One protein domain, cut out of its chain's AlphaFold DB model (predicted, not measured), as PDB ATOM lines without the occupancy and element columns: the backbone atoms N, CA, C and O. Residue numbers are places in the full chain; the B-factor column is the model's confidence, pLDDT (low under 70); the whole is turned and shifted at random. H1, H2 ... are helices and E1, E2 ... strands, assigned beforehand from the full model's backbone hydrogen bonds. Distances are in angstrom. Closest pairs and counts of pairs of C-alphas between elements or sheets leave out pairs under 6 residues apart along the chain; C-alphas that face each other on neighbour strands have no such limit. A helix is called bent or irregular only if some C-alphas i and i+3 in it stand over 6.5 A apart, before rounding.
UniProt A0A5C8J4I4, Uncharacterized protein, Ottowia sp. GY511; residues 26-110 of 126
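Overview. This is residues 26 to 110 of the 126 residues of an uncharacterized protein of Ottowia sp. GY511 (UniProt A0A5C8J4I4). A small sheet of three antiparallel strands, E2, E3 and E4, has one long helix, H3, packed along one face. The long, bent strand E1 passes beside the E4 edge from the short helices H1 and H2, which graze the sheet away from H3, toward the start of H3. The printed part has 85 residues, in the order H1 H2 E1 H3 E2 E3 E4, and its class is mixed, helices and strands. It is compact, with a radius of gyration of the C-alphas of 12.8 A, yet elongated, spanning 43 by 25 by 25 A.

Arrangement. E2, residues 72 to 74, E3, residues 87 to 92, and E4, residues 98 to 103, form a meander, each strand the antiparallel neighbour of the one before. In the hairpin E2 and E3, N 73 and O 91 are 2.9 A apart, within hydrogen-bond range; in the hairpin E3 and E4, N 101 and O 88 are 2.8 A apart, also within range. H3, residues 56 to 68, is on the sheet in two layers, a helix on one face of a sheet, at a height of 8.2 A. It lies over E3 and only just over E2, where 3 of its C-alphas fall, and runs along the strands, at 7 degrees to E3 on the local plane. The closest C-alphas of H3 and E3 are those of Ala 67 and Trp 90, 6.7 A. H1, residues 26 to 31, and H2, residues 33 to 36, each only graze the sheet; the closest C-alphas of H2 and E3 are those of Pro 33 and Leu 87, 6.2 A. E1, residues 41 to 51, bends by 76 degrees at residue 44, pairs with no named strand and is near E4, with 15 pairs of C-alphas within 10 A. Every O i to N i+4 pair is within hydrogen-bond range in H1 and H3; H2 is too short for one.

Along the chain. H1 begins at C-alpha 26 (-19.989, -31.475, 11.603), and E4 ends at C-alpha 103 (-29.055, -29.077, 11.677). E1 measures 25.2 A, H3 18.4 A, E3 17.5 A and E4 17.4 A.

Size, cuts and confidence. The two farthest C-alphas, of Ser 94 and Glu 110, are 42.7 A apart. The printed part has no cut; residues 75 to 86 form its one long link, E2 to E3. Residue 83 alone is under 70 in pLDDT.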
ATOM      1  N   MET A  26     -20.124 -31.593  10.148       94.62
ATOM      2  CA  MET A  26     -19.989 -31.475  11.603       94.62
ATOM      3  C   MET A  26     -19.121 -30.290  12.010       94.62
ATOM      4  O   MET A  26     -19.520 -29.486  12.854       94.62
ATOM      5  N   ARG A  27     -17.964 -30.126  11.362       94.44
ATOM      6  CA  ARG A  27     -17.086 -28.983  11.609       94.44
ATOM      7  C   ARG A  27     -17.782 -27.665  11.288       94.44
ATOM      8  O   ARG A  27     -17.677 -26.733  12.076       94.44
ATOM      9  N   ALA A  28     -18.519 -27.597  10.178       94.38
ATOM     10  CA  ALA A  28     -19.278 -26.406   9.800       94.38
ATOM     11  C   ALA A  28     -20.367 -26.053  10.829       94.38
ATOM     12  O   ALA A  28     -20.568 -24.876  11.127       94.38
ATOM     13  N   MET A  29     -21.033 -27.054  11.414       94.44
ATOM     14  CA  MET A  29     -21.991 -26.850  12.508       94.44
ATOM     15  C   MET A  29     -21.324 -26.306  13.780       94.44
ATOM     16  O   MET A  29     -21.867 -25.402  14.419       94.44
ATOM     17  N   GLU A  30     -20.139 -26.813  14.123       93.12
ATOM     18  CA  GLU A  30     -19.367 -26.371  15.292       93.12
ATOM     19  C   GLU A  30     -18.808 -24.954  15.147       93.12
ATOM     20  O   GLU A  30     -18.883 -24.164  16.083       93.12
ATOM     21  N   THR A  31     -18.277 -24.607  13.972       91.88
ATOM     22  CA  THR A  31     -17.706 -23.273  13.724       91.88
ATOM     23  C   THR A  31     -18.745 -22.230  13.315       91.88
ATOM     24  O   THR A  31     -18.430 -21.045  13.292       91.88
ATOM     25  N   GLY A  32     -19.950 -22.661  12.935       91.38
ATOM     26  CA  GLY A  32     -21.051 -21.800  12.510       91.38
ATOM     27  C   GLY A  32     -22.106 -21.659  13.611       91.38
ATOM     28  O   GLY A  32     -21.882 -20.902  14.551       91.38
ATOM     29  N   PRO A  33     -23.251 -22.367  13.531       91.88
ATOM     30  CA  PRO A  33     -24.321 -22.275  14.521       91.88
ATOM     31  C   PRO A  33     -23.846 -22.376  15.975       91.88
ATOM     32  O   PRO A  33     -24.160 -21.499  16.773       91.88
ATOM     33  N   LEU A  34     -23.049 -23.385  16.340       92.88
ATOM     34  CA  LEU A  34     -22.634 -23.551  17.740       92.88
ATOM     35  C   LEU A  34     -21.730 -22.420  18.252       92.88
ATOM     36  O   LEU A  34     -21.684 -22.200  19.460       92.88
ATOM     37  N   ALA A  35     -21.083 -21.654  17.369       91.25
ATOM     38  CA  ALA A  35     -20.314 -20.475  17.760       91.25
ATOM     39  C   ALA A  35     -21.194 -19.310  18.262       91.25
ATOM     40  O   ALA A  35     -20.671 -18.363  18.842       91.25
ATOM     41  N   LEU A  36     -22.520 -19.377  18.069       91.19
ATOM     42  CA  LEU A  36     -23.485 -18.411  18.613       91.19
ATOM     43  C   LEU A  36     -23.839 -18.674  20.085       91.19
ATOM     44  O   LEU A  36     -24.517 -17.856  20.711       91.19
ATOM     45  N   LEU A  37     -23.442 -19.822  20.636       92.38
ATOM     46  CA  LEU A  37     -23.660 -20.122  22.047       92.38
ATOM     47  C   LEU A  37     -22.796 -19.218  22.938       92.38
ATOM     48  O   LEU A  37     -21.784 -18.683  22.474       92.38
ATOM     49  N   PRO A  38     -23.158 -19.040  24.224       90.44
ATOM     50  CA  PRO A  38     -22.360 -18.225  25.127       90.44
ATOM     51  C   PRO A  38     -20.882 -18.639  25.146       90.44
ATOM     52  O   PRO A  38     -20.569 -19.836  25.094       90.44
ATOM     53  N   PRO A  39     -19.965 -17.659  25.242       86.75
ATOM     54  CA  PRO A  39     -18.538 -17.932  25.231       86.75
ATOM     55  C   PRO A  39     -18.156 -18.855  26.390       86.75
ATOM     56  O   PRO A  39     -18.715 -18.779  27.482       86.75
ATOM     57  N   GLY A  40     -17.181 -19.730  26.146       87.12
ATOM     58  CA  GLY A  40     -16.712 -20.699  27.136       87.12
ATOM     59  C   GLY A  40     -17.448 -22.038  27.114       87.12
ATOM     60  O   GLY A  40     -17.002 -22.951  27.794       87.12
ATOM     61  N   MET A  41     -18.501 -22.216  26.314       91.81
ATOM     62  CA  MET A  41     -19.079 -23.545  26.087       91.81
ATOM     63  C   MET A  41     -18.179 -24.384  25.172       91.81
ATOM     64  O   MET A  41     -17.750 -23.926  24.113       91.81
ATOM     65  N   VAL A  42     -17.902 -25.625  25.571       92.75
ATOM     66  CA  VAL A  42     -17.127 -26.596  24.788       92.75
ATOM     67  C   VAL A  42     -17.928 -27.869  24.550       92.75
ATOM     68  O   VAL A  42     -18.606 -28.368  25.446       92.75
ATOM     69  N   VAL A  43     -17.833 -28.410  23.335       94.25
ATOM     70  CA  VAL A  43     -18.457 -29.686  22.965       94.25
ATOM     71  C   VAL A  43     -17.692 -30.840  23.611       94.25
ATOM     72  O   VAL A  43     -16.504 -31.026  23.348       94.25
ATOM     73  N   THR A  44     -18.384 -31.644  24.418       94.12
ATOM     74  CA  THR A  44     -17.829 -32.833  25.084       94.12
ATOM     75  C   THR A  44     -18.331 -34.141  24.480       94.12
ATOM     76  O   THR A  44     -17.611 -35.136  24.511       94.12
ATOM     77  N   GLN A  45     -19.525 -34.151  23.882       95.06
ATOM     78  CA  GLN A  45     -20.051 -35.294  23.127       95.06
ATOM     79  C   GLN A  45     -20.767 -34.829  21.861       95.06
ATOM     80  O   GLN A  45     -21.381 -33.761  21.844       95.06
ATOM     81  N   ARG A  46     -20.693 -35.660  20.818       95.38
ATOM     82  CA  ARG A  46     -21.302 -35.441  19.503       95.38
ATOM     83  C   ARG A  46     -22.178 -36.637  19.158       95.38
ATOM     84  O   ARG A  46     -21.683 -37.759  19.098       95.38
ATOM     85  N   HIS A  47     -23.446 -36.382  18.880       95.31
ATOM     86  CA  HIS A  47     -24.370 -37.353  18.312       95.31
ATOM     87  C   HIS A  47     -24.876 -36.811  16.981       95.31
ATOM     88  O   HIS A  47     -25.211 -35.632  16.882       95.31
ATOM     89  N   CYS A  48     -24.891 -37.656  15.954       95.00
ATOM     90  CA  CYS A  48     -25.261 -37.266  14.598       95.00
ATOM     91  C   CYS A  48     -26.361 -38.178  14.087       95.00
ATOM     92  O   CYS A  48     -26.292 -39.391  14.285       95.00
ATOM     93  N   TYR A  49     -27.339 -37.596  13.405       96.50
ATOM     94  CA  TYR A  49     -28.476 -38.326  12.873       96.50
ATOM     95  C   TYR A  49     -28.804 -37.863  11.458       96.50
ATOM     96  O   TYR A  49     -28.652 -36.680  11.142       96.50
ATOM     97  N   LEU A  50     -29.289 -38.781  10.623       96.06
ATOM     98  CA  LEU A  50     -29.879 -38.423   9.335       96.06
ATOM     99  C   LEU A  50     -31.335 -38.014   9.538       96.06
ATOM    100  O   LEU A  50     -32.154 -38.773  10.054       96.06
ATOM    101  N   ALA A  51     -31.642 -36.791   9.129       94.69
ATOM    102  CA  ALA A  51     -32.934 -36.150   9.275       94.69
ATOM    103  C   ALA A  51     -33.549 -35.828   7.909       94.69
ATOM    104  O   ALA A  51     -32.853 -35.600   6.922       94.69
ATOM    105  N   LYS A  52     -34.880 -35.755   7.854       88.00
ATOM    106  CA  LYS A  52     -35.606 -35.230   6.687       88.00
ATOM    107  C   LYS A  52     -35.756 -33.708   6.764       88.00
ATOM    108  O   LYS A  52     -35.748 -33.130   7.851       88.00
ATOM    109  N   HIS A  53     -35.920 -33.059   5.611       76.62
ATOM    110  CA  HIS A  53     -36.215 -31.627   5.542       76.62
ATOM    111  C   HIS A  53     -37.561 -31.286   6.203       76.62
ATOM    112  O   HIS A  53     -38.490 -32.091   6.198       76.62
ATOM    113  N   GLY A  54     -37.695 -30.064   6.727       78.38
ATOM    114  CA  GLY A  54     -38.976 -29.528   7.204       78.38
ATOM    115  C   GLY A  54     -39.448 -30.034   8.573       78.38
ATOM    116  O   GLY A  54     -40.519 -29.642   9.024       78.38
ATOM    117  N   THR A  55     -38.661 -30.851   9.275       87.38
ATOM    118  CA  THR A  55     -39.048 -31.449  10.569       87.38
ATOM    119  C   THR A  55     -38.285 -30.875  11.767       87.38
ATOM    120  O   THR A  55     -38.346 -31.435  12.859       87.38
ATOM    121  N   TRP A  56     -37.592 -29.743  11.598       92.25
ATOM    122  CA  TRP A  56     -36.812 -29.082  12.656       92.25
ATOM    123  C   TRP A  56     -37.592 -28.921  13.967       92.25
ATOM    124  O   TRP A  56     -37.109 -29.302  15.028       92.25
ATOM    125  N   VAL A  57     -38.828 -28.416  13.889       92.06
ATOM    126  CA  VAL A  57     -39.680 -28.185  15.067       92.06
ATOM    127  C   VAL A  57     -39.945 -29.481  15.838       92.06
ATOM    128  O   VAL A  57     -39.913 -29.471  17.066       92.06
ATOM    129  N   ALA A  58     -40.140 -30.604  15.140       93.31
ATOM    130  CA  ALA A  58     -40.355 -31.900  15.779       93.31
ATOM    131  C   ALA A  58     -39.096 -32.384  16.521       93.31
ATOM    132  O   ALA A  58     -39.197 -32.902  17.631       93.31
ATOM    133  N   TYR A  59     -37.904 -32.164  15.957       94.94
ATOM    134  CA  TYR A  59     -36.647 -32.500  16.635       94.94
ATOM    135  C   TYR A  59     -36.393 -31.607  17.848       94.94
ATOM    136  O   TYR A  59     -35.981 -32.099  18.895       94.94
ATOM    137  N   VAL A  60     -36.708 -30.311  17.753       95.38
ATOM    138  CA  VAL A  60     -36.641 -29.397  18.902       95.38
ATOM    139  C   VAL A  60     -37.563 -29.867  20.027       95.38
ATOM    140  O   VAL A  60     -37.143 -29.860  21.178       95.38
ATOM    141  N   GLN A  61     -38.780 -30.322  19.717       95.38
ATOM    142  CA  GLN A  61     -39.712 -30.853  20.722       95.38
ATOM    143  C   GLN A  61     -39.192 -32.134  21.390       95.38
ATOM    144  O   GLN A  61     -39.317 -32.274  22.606       95.38
ATOM    145  N   GLN A  62     -38.578 -33.045  20.629       95.88
ATOM    146  CA  GLN A  62     -37.962 -34.259  21.183       95.88
ATOM    147  C   GLN A  62     -36.781 -33.923  22.104       95.88
ATOM    148  O   GLN A  62     -36.720 -34.404  23.235       95.88
ATOM    149  N   ALA A  63     -35.890 -33.027  21.667       96.62
ATOM    150  CA  ALA A  63     -34.785 -32.541  22.490       96.62
ATOM    151  C   ALA A  63     -35.279 -31.786  23.734       96.62
ATOM    152  O   ALA A  63     -34.729 -31.954  24.818       96.62
ATOM    153  N   GLU A  64     -36.360 -31.010  23.624       96.25
ATOM    154  CA  GLU A  64     -36.979 -30.340  24.767       96.25
ATOM    155  C   GLU A  64     -37.562 -31.346  25.769       96.25
ATOM    156  O   GLU A  64     -37.390 -31.186  26.978       96.25
ATOM    157  N   GLN A  65     -38.214 -32.407  25.295       96.00
ATOM    158  CA  GLN A  65     -38.708 -33.475  26.161       96.00
ATOM    159  C   GLN A  65     -37.559 -34.205  26.867       96.00
ATOM    160  O   GLN A  65     -37.644 -34.449  28.073       96.00
ATOM    161  N   ALA A  66     -36.469 -34.496  26.151       95.19
ATOM    162  CA  ALA A  66     -35.260 -35.059  26.741       95.19
ATOM    163  C   ALA A  66     -34.634 -34.105  27.772       95.19
ATOM    164  O   ALA A  66     -34.217 -34.550  28.842       95.19
ATOM    165  N   ALA A  67     -34.640 -32.796  27.501       96.31
ATOM    166  CA  ALA A  67     -34.143 -31.779  28.417       96.31
ATOM    167  C   ALA A  67     -34.919 -31.747  29.739       96.31
ATOM    168  O   ALA A  67     -34.325 -31.689  30.819       96.31
ATOM    169  N   ARG A  68     -36.251 -31.874  29.679       94.88
ATOM    170  CA  ARG A  68     -37.114 -31.906  30.874       94.88
ATOM    171  C   ARG A  68     -36.761 -33.042  31.834       94.88
ATOM    172  O   ARG A  68     -36.884 -32.849  33.041       94.88
ATOM    173  N   ALA A  69     -36.271 -34.181  31.336       93.31
ATOM    174  CA  ALA A  69     -35.862 -35.312  32.177       93.31
ATOM    175  C   ALA A  69     -34.704 -34.972  33.135       93.31
ATOM    176  O   ALA A  69     -34.543 -35.621  34.165       93.31
ATOM    177  N   TRP A  70     -33.918 -33.940  32.821       93.56
ATOM    178  CA  TRP A  70     -32.847 -33.424  33.673       93.56
ATOM    179  C   TRP A  70     -33.084 -31.969  34.107       93.56
ATOM    180  O   TRP A  70     -32.144 -31.279  34.490       93.56
ATOM    181  N   GLN A  71     -34.345 -31.509  34.086       95.38
ATOM    182  CA  GLN A  71     -34.747 -30.140  34.453       95.38
ATOM    183  C   GLN A  71     -34.051 -29.055  33.609       95.38
ATOM    184  O   GLN A  71     -33.806 -27.936  34.064       95.38
ATOM    185  N   GLY A  72     -33.719 -29.391  32.363       96.56
ATOM    186  CA  GLY A  72     -33.159 -28.472  31.390       96.56
ATOM    187  C   GLY A  72     -34.188 -27.475  30.887       96.56
ATOM    188  O   GLY A  72     -35.295 -27.845  30.494       96.56
ATOM    189  N   VAL A  73     -33.798 -26.205  30.846       96.69
ATOM    190  CA  VAL A  73     -34.625 -25.116  30.323       96.69
ATOM    191  C   VAL A  73     -33.996 -24.592  29.042       96.69
ATOM    192  O   VAL A  73     -32.787 -24.344  28.999       96.69
ATOM    193  N   ARG A  74     -34.820 -24.416  28.004       96.12
ATOM    194  CA  ARG A  74     -34.392 -23.838  26.727       96.12
ATOM    195  C   ARG A  74     -33.942 -22.404  26.947       96.12
ATOM    196  O   ARG A  74     -34.653 -21.611  27.561       96.12
ATOM    197  N   GLN A  75     -32.765 -22.083  26.444       94.88
ATOM    198  CA  GLN A  75     -32.125 -20.801  26.683       94.88
ATOM    199  C   GLN A  75     -32.264 -19.886  25.456       94.88
ATOM    200  O   GLN A  75     -32.235 -20.368  24.317       94.88
ATOM    201  N   PRO A  76     -32.392 -18.562  25.648       91.88
ATOM    202  CA  PRO A  76     -32.310 -17.619  24.543       91.88
ATOM    203  C   PRO A  76     -30.899 -17.624  23.939       91.88
ATOM    204  O   PRO A  76     -29.909 -17.888  24.622       91.88
ATOM    205  N   ILE A  77     -30.806 -17.316  22.646       91.25
ATOM    206  CA  ILE A  77     -29.535 -17.135  21.932       91.25
ATOM    207  C   ILE A  77     -29.579 -15.736  21.308       91.25
ATOM    208  O   ILE A  77     -30.292 -15.547  20.318       91.25
ATOM    209  N   PRO A  78     -28.905 -14.734  21.902       83.19
ATOM    210  CA  PRO A  78     -28.890 -13.375  21.372       83.19
ATOM    211  C   PRO A  78     -28.405 -13.332  19.919       83.19
ATOM    212  O   PRO A  78     -27.449 -14.010  19.557       83.19
ATOM    213  N   GLY A  79     -29.074 -12.545  19.075       78.81
ATOM    214  CA  GLY A  79     -28.718 -12.397  17.658       78.81
ATOM    215  C   GLY A  79     -29.140 -13.558  16.751       78.81
ATOM    216  O   GLY A  79     -29.057 -13.424  15.532       78.81
ATOM    217  N   ARG A  80     -29.653 -14.664  17.308       85.44
ATOM    218  CA  ARG A  80     -30.199 -15.774  16.524       85.44
ATOM    219  C   ARG A  80     -31.569 -15.426  15.945       85.44
ATOM    220  O   ARG A  80     -32.479 -15.013  16.665       85.44
ATOM    221  N   ARG A  81     -31.762 -15.709  14.659       77.31
ATOM    222  CA  ARG A  81     -33.061 -15.669  13.984       77.31
ATOM    223  C   ARG A  81     -33.790 -16.992  14.199       77.31
ATOM    224  O   ARG A  81     -33.440 -18.019  13.616       77.31
ATOM    225  N   VAL A  82     -34.819 -16.962  15.041       72.25
ATOM    226  CA  VAL A  82     -35.666 -18.129  15.324       72.25
ATOM    227  C   VAL A  82     -36.243 -18.692  14.021       72.25
ATOM    228  O   VAL A  82     -36.798 -17.955  13.213       72.25
ATOM    229  N   GLY A  83     -36.098 -20.003  13.818       69.06
ATOM    230  CA  GLY A  83     -36.614 -20.705  12.635       69.06
ATOM    231  C   GLY A  83     -35.761 -20.580  11.367       69.06
ATOM    232  O   GLY A  83     -36.030 -21.299  10.411       69.06
ATOM    233  N   LEU A  84     -34.726 -19.731  11.363       75.44
ATOM    234  CA  LEU A  84     -33.754 -19.625  10.266       75.44
ATOM    235  C   LEU A  84     -32.398 -20.185  10.680       75.44
ATOM    236  O   LEU A  84     -31.817 -21.018   9.991       75.44
ATOM    237  N   ASP A  85     -31.919 -19.751  11.841       80.38
ATOM    238  CA  ASP A  85     -30.693 -20.259  12.422       80.38
ATOM    239  C   ASP A  85     -31.086 -21.506  13.232       80.38
ATOM    240  O   ASP A  85     -31.608 -21.414  14.354       80.38
ATOM    241  N   LEU A  86     -30.938 -22.667  12.576       92.25
ATOM    242  CA  LEU A  86     -31.268 -24.015  13.056       92.25
ATOM    243  C   LEU A  86     -30.389 -24.386  14.256       92.25
ATOM    244  O   LEU A  86     -29.468 -25.184  14.146       92.25
ATOM    245  N   LEU A  87     -30.642 -23.751  15.395       95.44
ATOM    246  CA  LEU A  87     -29.883 -23.905  16.624       95.44
ATOM    247  C   LEU A  87     -30.791 -23.727  17.835       95.44
ATOM    248  O   LEU A  87     -31.405 -22.678  18.000       95.44
ATOM    249  N   GLU A  88     -30.822 -24.710  18.719       96.25
ATOM    250  CA  GLU A  88     -31.405 -24.587  20.054       96.25
ATOM    251  C   GLU A  88     -30.432 -25.096  21.101       96.25
ATOM    252  O   GLU A  88     -29.583 -25.937  20.809       96.25
ATOM    253  N   TRP A  89     -30.576 -24.613  22.330       96.81
ATOM    254  CA  TRP A  89     -29.826 -25.154  23.451       96.81
ATOM    255  C   TRP A  89     -30.614 -25.090  24.752       96.81
ATOM    256  O   TRP A  89     -31.512 -24.261  24.932       96.81
ATOM    257  N   TRP A  90     -30.264 -25.998  25.653       97.50
ATOM    258  CA  TRP A  90     -30.867 -26.166  26.963       97.50
ATOM    259  C   TRP A  90     -29.770 -26.210  28.012       97.50
ATOM    260  O   TRP A  90     -28.673 -26.710  27.759       97.50
ATOM    261  N   ARG A  91     -30.084 -25.722  29.210       96.38
ATOM    262  CA  ARG A  91     -29.169 -25.735  30.352       96.38
ATOM    263  C   ARG A  91     -29.929 -26.035  31.638       96.38
ATOM    264  O   ARG A  91     -31.091 -25.644  31.767       96.38
ATOM    265  N   SER A  92     -29.293 -26.757  32.557       94.38
ATOM    266  CA  SER A  92     -29.852 -27.055  33.873       94.38
ATOM    267  C   SER A  92     -29.751 -25.812  34.751       94.38
ATOM    268  O   SER A  92     -28.866 -24.977  34.552       94.38
ATOM    269  N   ALA A  93     -30.628 -25.678  35.746       89.00
ATOM    270  CA  ALA A  93     -30.564 -24.549  36.681       89.00
ATOM    271  C   ALA A  93     -29.228 -24.494  37.452       89.00
ATOM    272  O   ALA A  93     -28.720 -23.414  37.739       89.00
ATOM    273  N   SER A  94     -28.637 -25.657  37.737       86.69
ATOM    274  CA  SER A  94     -27.310 -25.819  38.345       86.69
ATOM    275  C   SER A  94     -26.147 -25.488  37.407       86.69
ATOM    276  O   SER A  94     -25.026 -25.316  37.876       86.69
ATOM    277  N   GLY A  95     -26.378 -25.422  36.092       83.88
ATOM    278  CA  GLY A  95     -25.346 -25.168  35.084       83.88
ATOM    279  C   GLY A  95     -24.397 -26.342  34.807       83.88
ATOM    280  O   GLY A  95     -23.512 -26.214  33.970       83.88
ATOM    281  N   ASP A  96     -24.593 -27.488  35.458       86.62
ATOM    282  CA  ASP A  96     -23.776 -28.702  35.331       86.62
ATOM    283  C   ASP A  96     -24.020 -29.488  34.033       86.62
ATOM    284  O   ASP A  96     -23.190 -30.306  33.629       86.62
ATOM    285  N   ARG A  97     -25.151 -29.242  33.361       92.69
ATOM    286  CA  ARG A  97     -25.492 -29.854  32.078       92.69
ATOM    287  C   ARG A  97     -25.996 -28.803  31.106       92.69
ATOM    288  O   ARG A  97     -26.912 -28.039  31.408       92.69
ATOM    289  N   ALA A  98     -25.421 -28.821  29.912       96.69
ATOM    290  CA  ALA A  98     -25.913 -28.080  28.769       96.69
ATOM    291  C   ALA A  98     -25.894 -28.979  27.531       96.69
ATOM    292  O   ALA A  98     -24.994 -29.804  27.362       96.69
ATOM    293  N   GLU A  99     -26.904 -28.836  26.682       97.81
ATOM    294  CA  GLU A  99     -27.030 -29.583  25.432       97.81
ATOM    295  C   GLU A  99     -27.490 -28.642  24.322       97.81
ATOM    296  O   GLU A  99     -28.247 -27.707  24.579       97.81
ATOM    297  N   ALA A 100     -27.029 -28.875  23.096       97.62
ATOM    298  CA  ALA A 100     -27.419 -28.099  21.926       97.62
ATOM    299  C   ALA A 100     -27.840 -29.000  20.770       97.62
ATOM    300  O   ALA A 100     -27.331 -30.105  20.598       97.62
ATOM    301  N   LEU A 101     -28.760 -28.492  19.962       97.69
ATOM    302  CA  LEU A 101     -29.254 -29.113  18.746       97.69
ATOM    303  C   LEU A 101     -28.997 -28.153  17.590       97.69
ATOM    304  O   LEU A 101     -29.356 -26.982  17.680       97.69
ATOM    305  N   THR A 102     -28.417 -28.644  16.502       95.88
ATOM    306  CA  THR A 102     -28.320 -27.915  15.233       95.88
ATOM    307  C   THR A 102     -28.533 -28.862  14.062       95.88
ATOM    308  O   THR A 102     -28.477 -30.081  14.219       95.88
ATOM    309  N   MET A 103     -28.848 -28.314  12.898       95.62
ATOM    310  CA  MET A 103     -29.055 -29.077  11.677       95.62
ATOM    311  C   MET A 103     -28.404 -28.349  10.505       95.62
ATOM    312  O   MET A 103     -28.383 -27.115  10.465       95.62
ATOM    313  N   THR A 104     -27.885 -29.099   9.534       94.19
ATOM    314  CA  THR A 104     -27.403 -28.498   8.287       94.19
ATOM    315  C   THR A 104     -28.535 -27.752   7.576       94.19
ATOM    316  O   THR A 104     -29.711 -28.078   7.715       94.19
ATOM    317  N   THR A 105     -28.190 -26.727   6.802       90.50
ATOM    318  CA  THR A 105     -29.155 -25.977   5.974       90.50
ATOM    319  C   THR A 105     -29.282 -26.542   4.563       90.50
ATOM    320  O   THR A 105     -30.193 -26.171   3.826       90.50
ATOM    321  N   GLN A 106     -28.388 -27.457   4.195       91.38
ATOM    322  CA  GLN A 106     -28.388 -28.185   2.934       91.38
ATOM    323  C   GLN A 106     -28.314 -29.696   3.202       91.38
ATOM    324  O   GLN A 106     -27.798 -30.097   4.257       91.38
ATOM    325  N   PRO A 107     -28.814 -30.525   2.270       94.31
ATOM    326  CA  PRO A 107     -28.630 -31.965   2.336       94.31
ATOM    327  C   PRO A 107     -27.150 -32.368   2.357       94.31
ATOM    328  O   PRO A 107     -26.305 -31.688   1.778       94.31
ATOM    329  N   VAL A 108     -26.848 -33.487   3.013       94.75
ATOM    330  CA  VAL A 108     -25.503 -34.076   3.117       94.75
ATOM    331  C   VAL A 108     -25.321 -35.322   2.247       94.75
ATOM    332  O   VAL A 108     -24.221 -35.868   2.197       94.75
ATOM    333  N   ASP A 109     -26.378 -35.770   1.569       92.44
ATOM    334  CA  ASP A 109     -26.350 -36.876   0.617       92.44
ATOM    335  C   ASP A 109     -27.338 -36.668  -0.548       92.44
ATOM    336  O   ASP A 109     -28.153 -35.742  -0.556       92.44
ATOM    337  N   GLU A 110     -27.253 -37.546  -1.549       91.81
ATOM    338  CA  GLU A 110     -28.105 -37.530  -2.748       91.81
ATOM    339  C   GLU A 110     -29.565 -37.913  -2.460       91.81
ATOM    340  O   GLU A 110     -30.454 -37.624  -3.258       91.81
TER     341      GLU A 110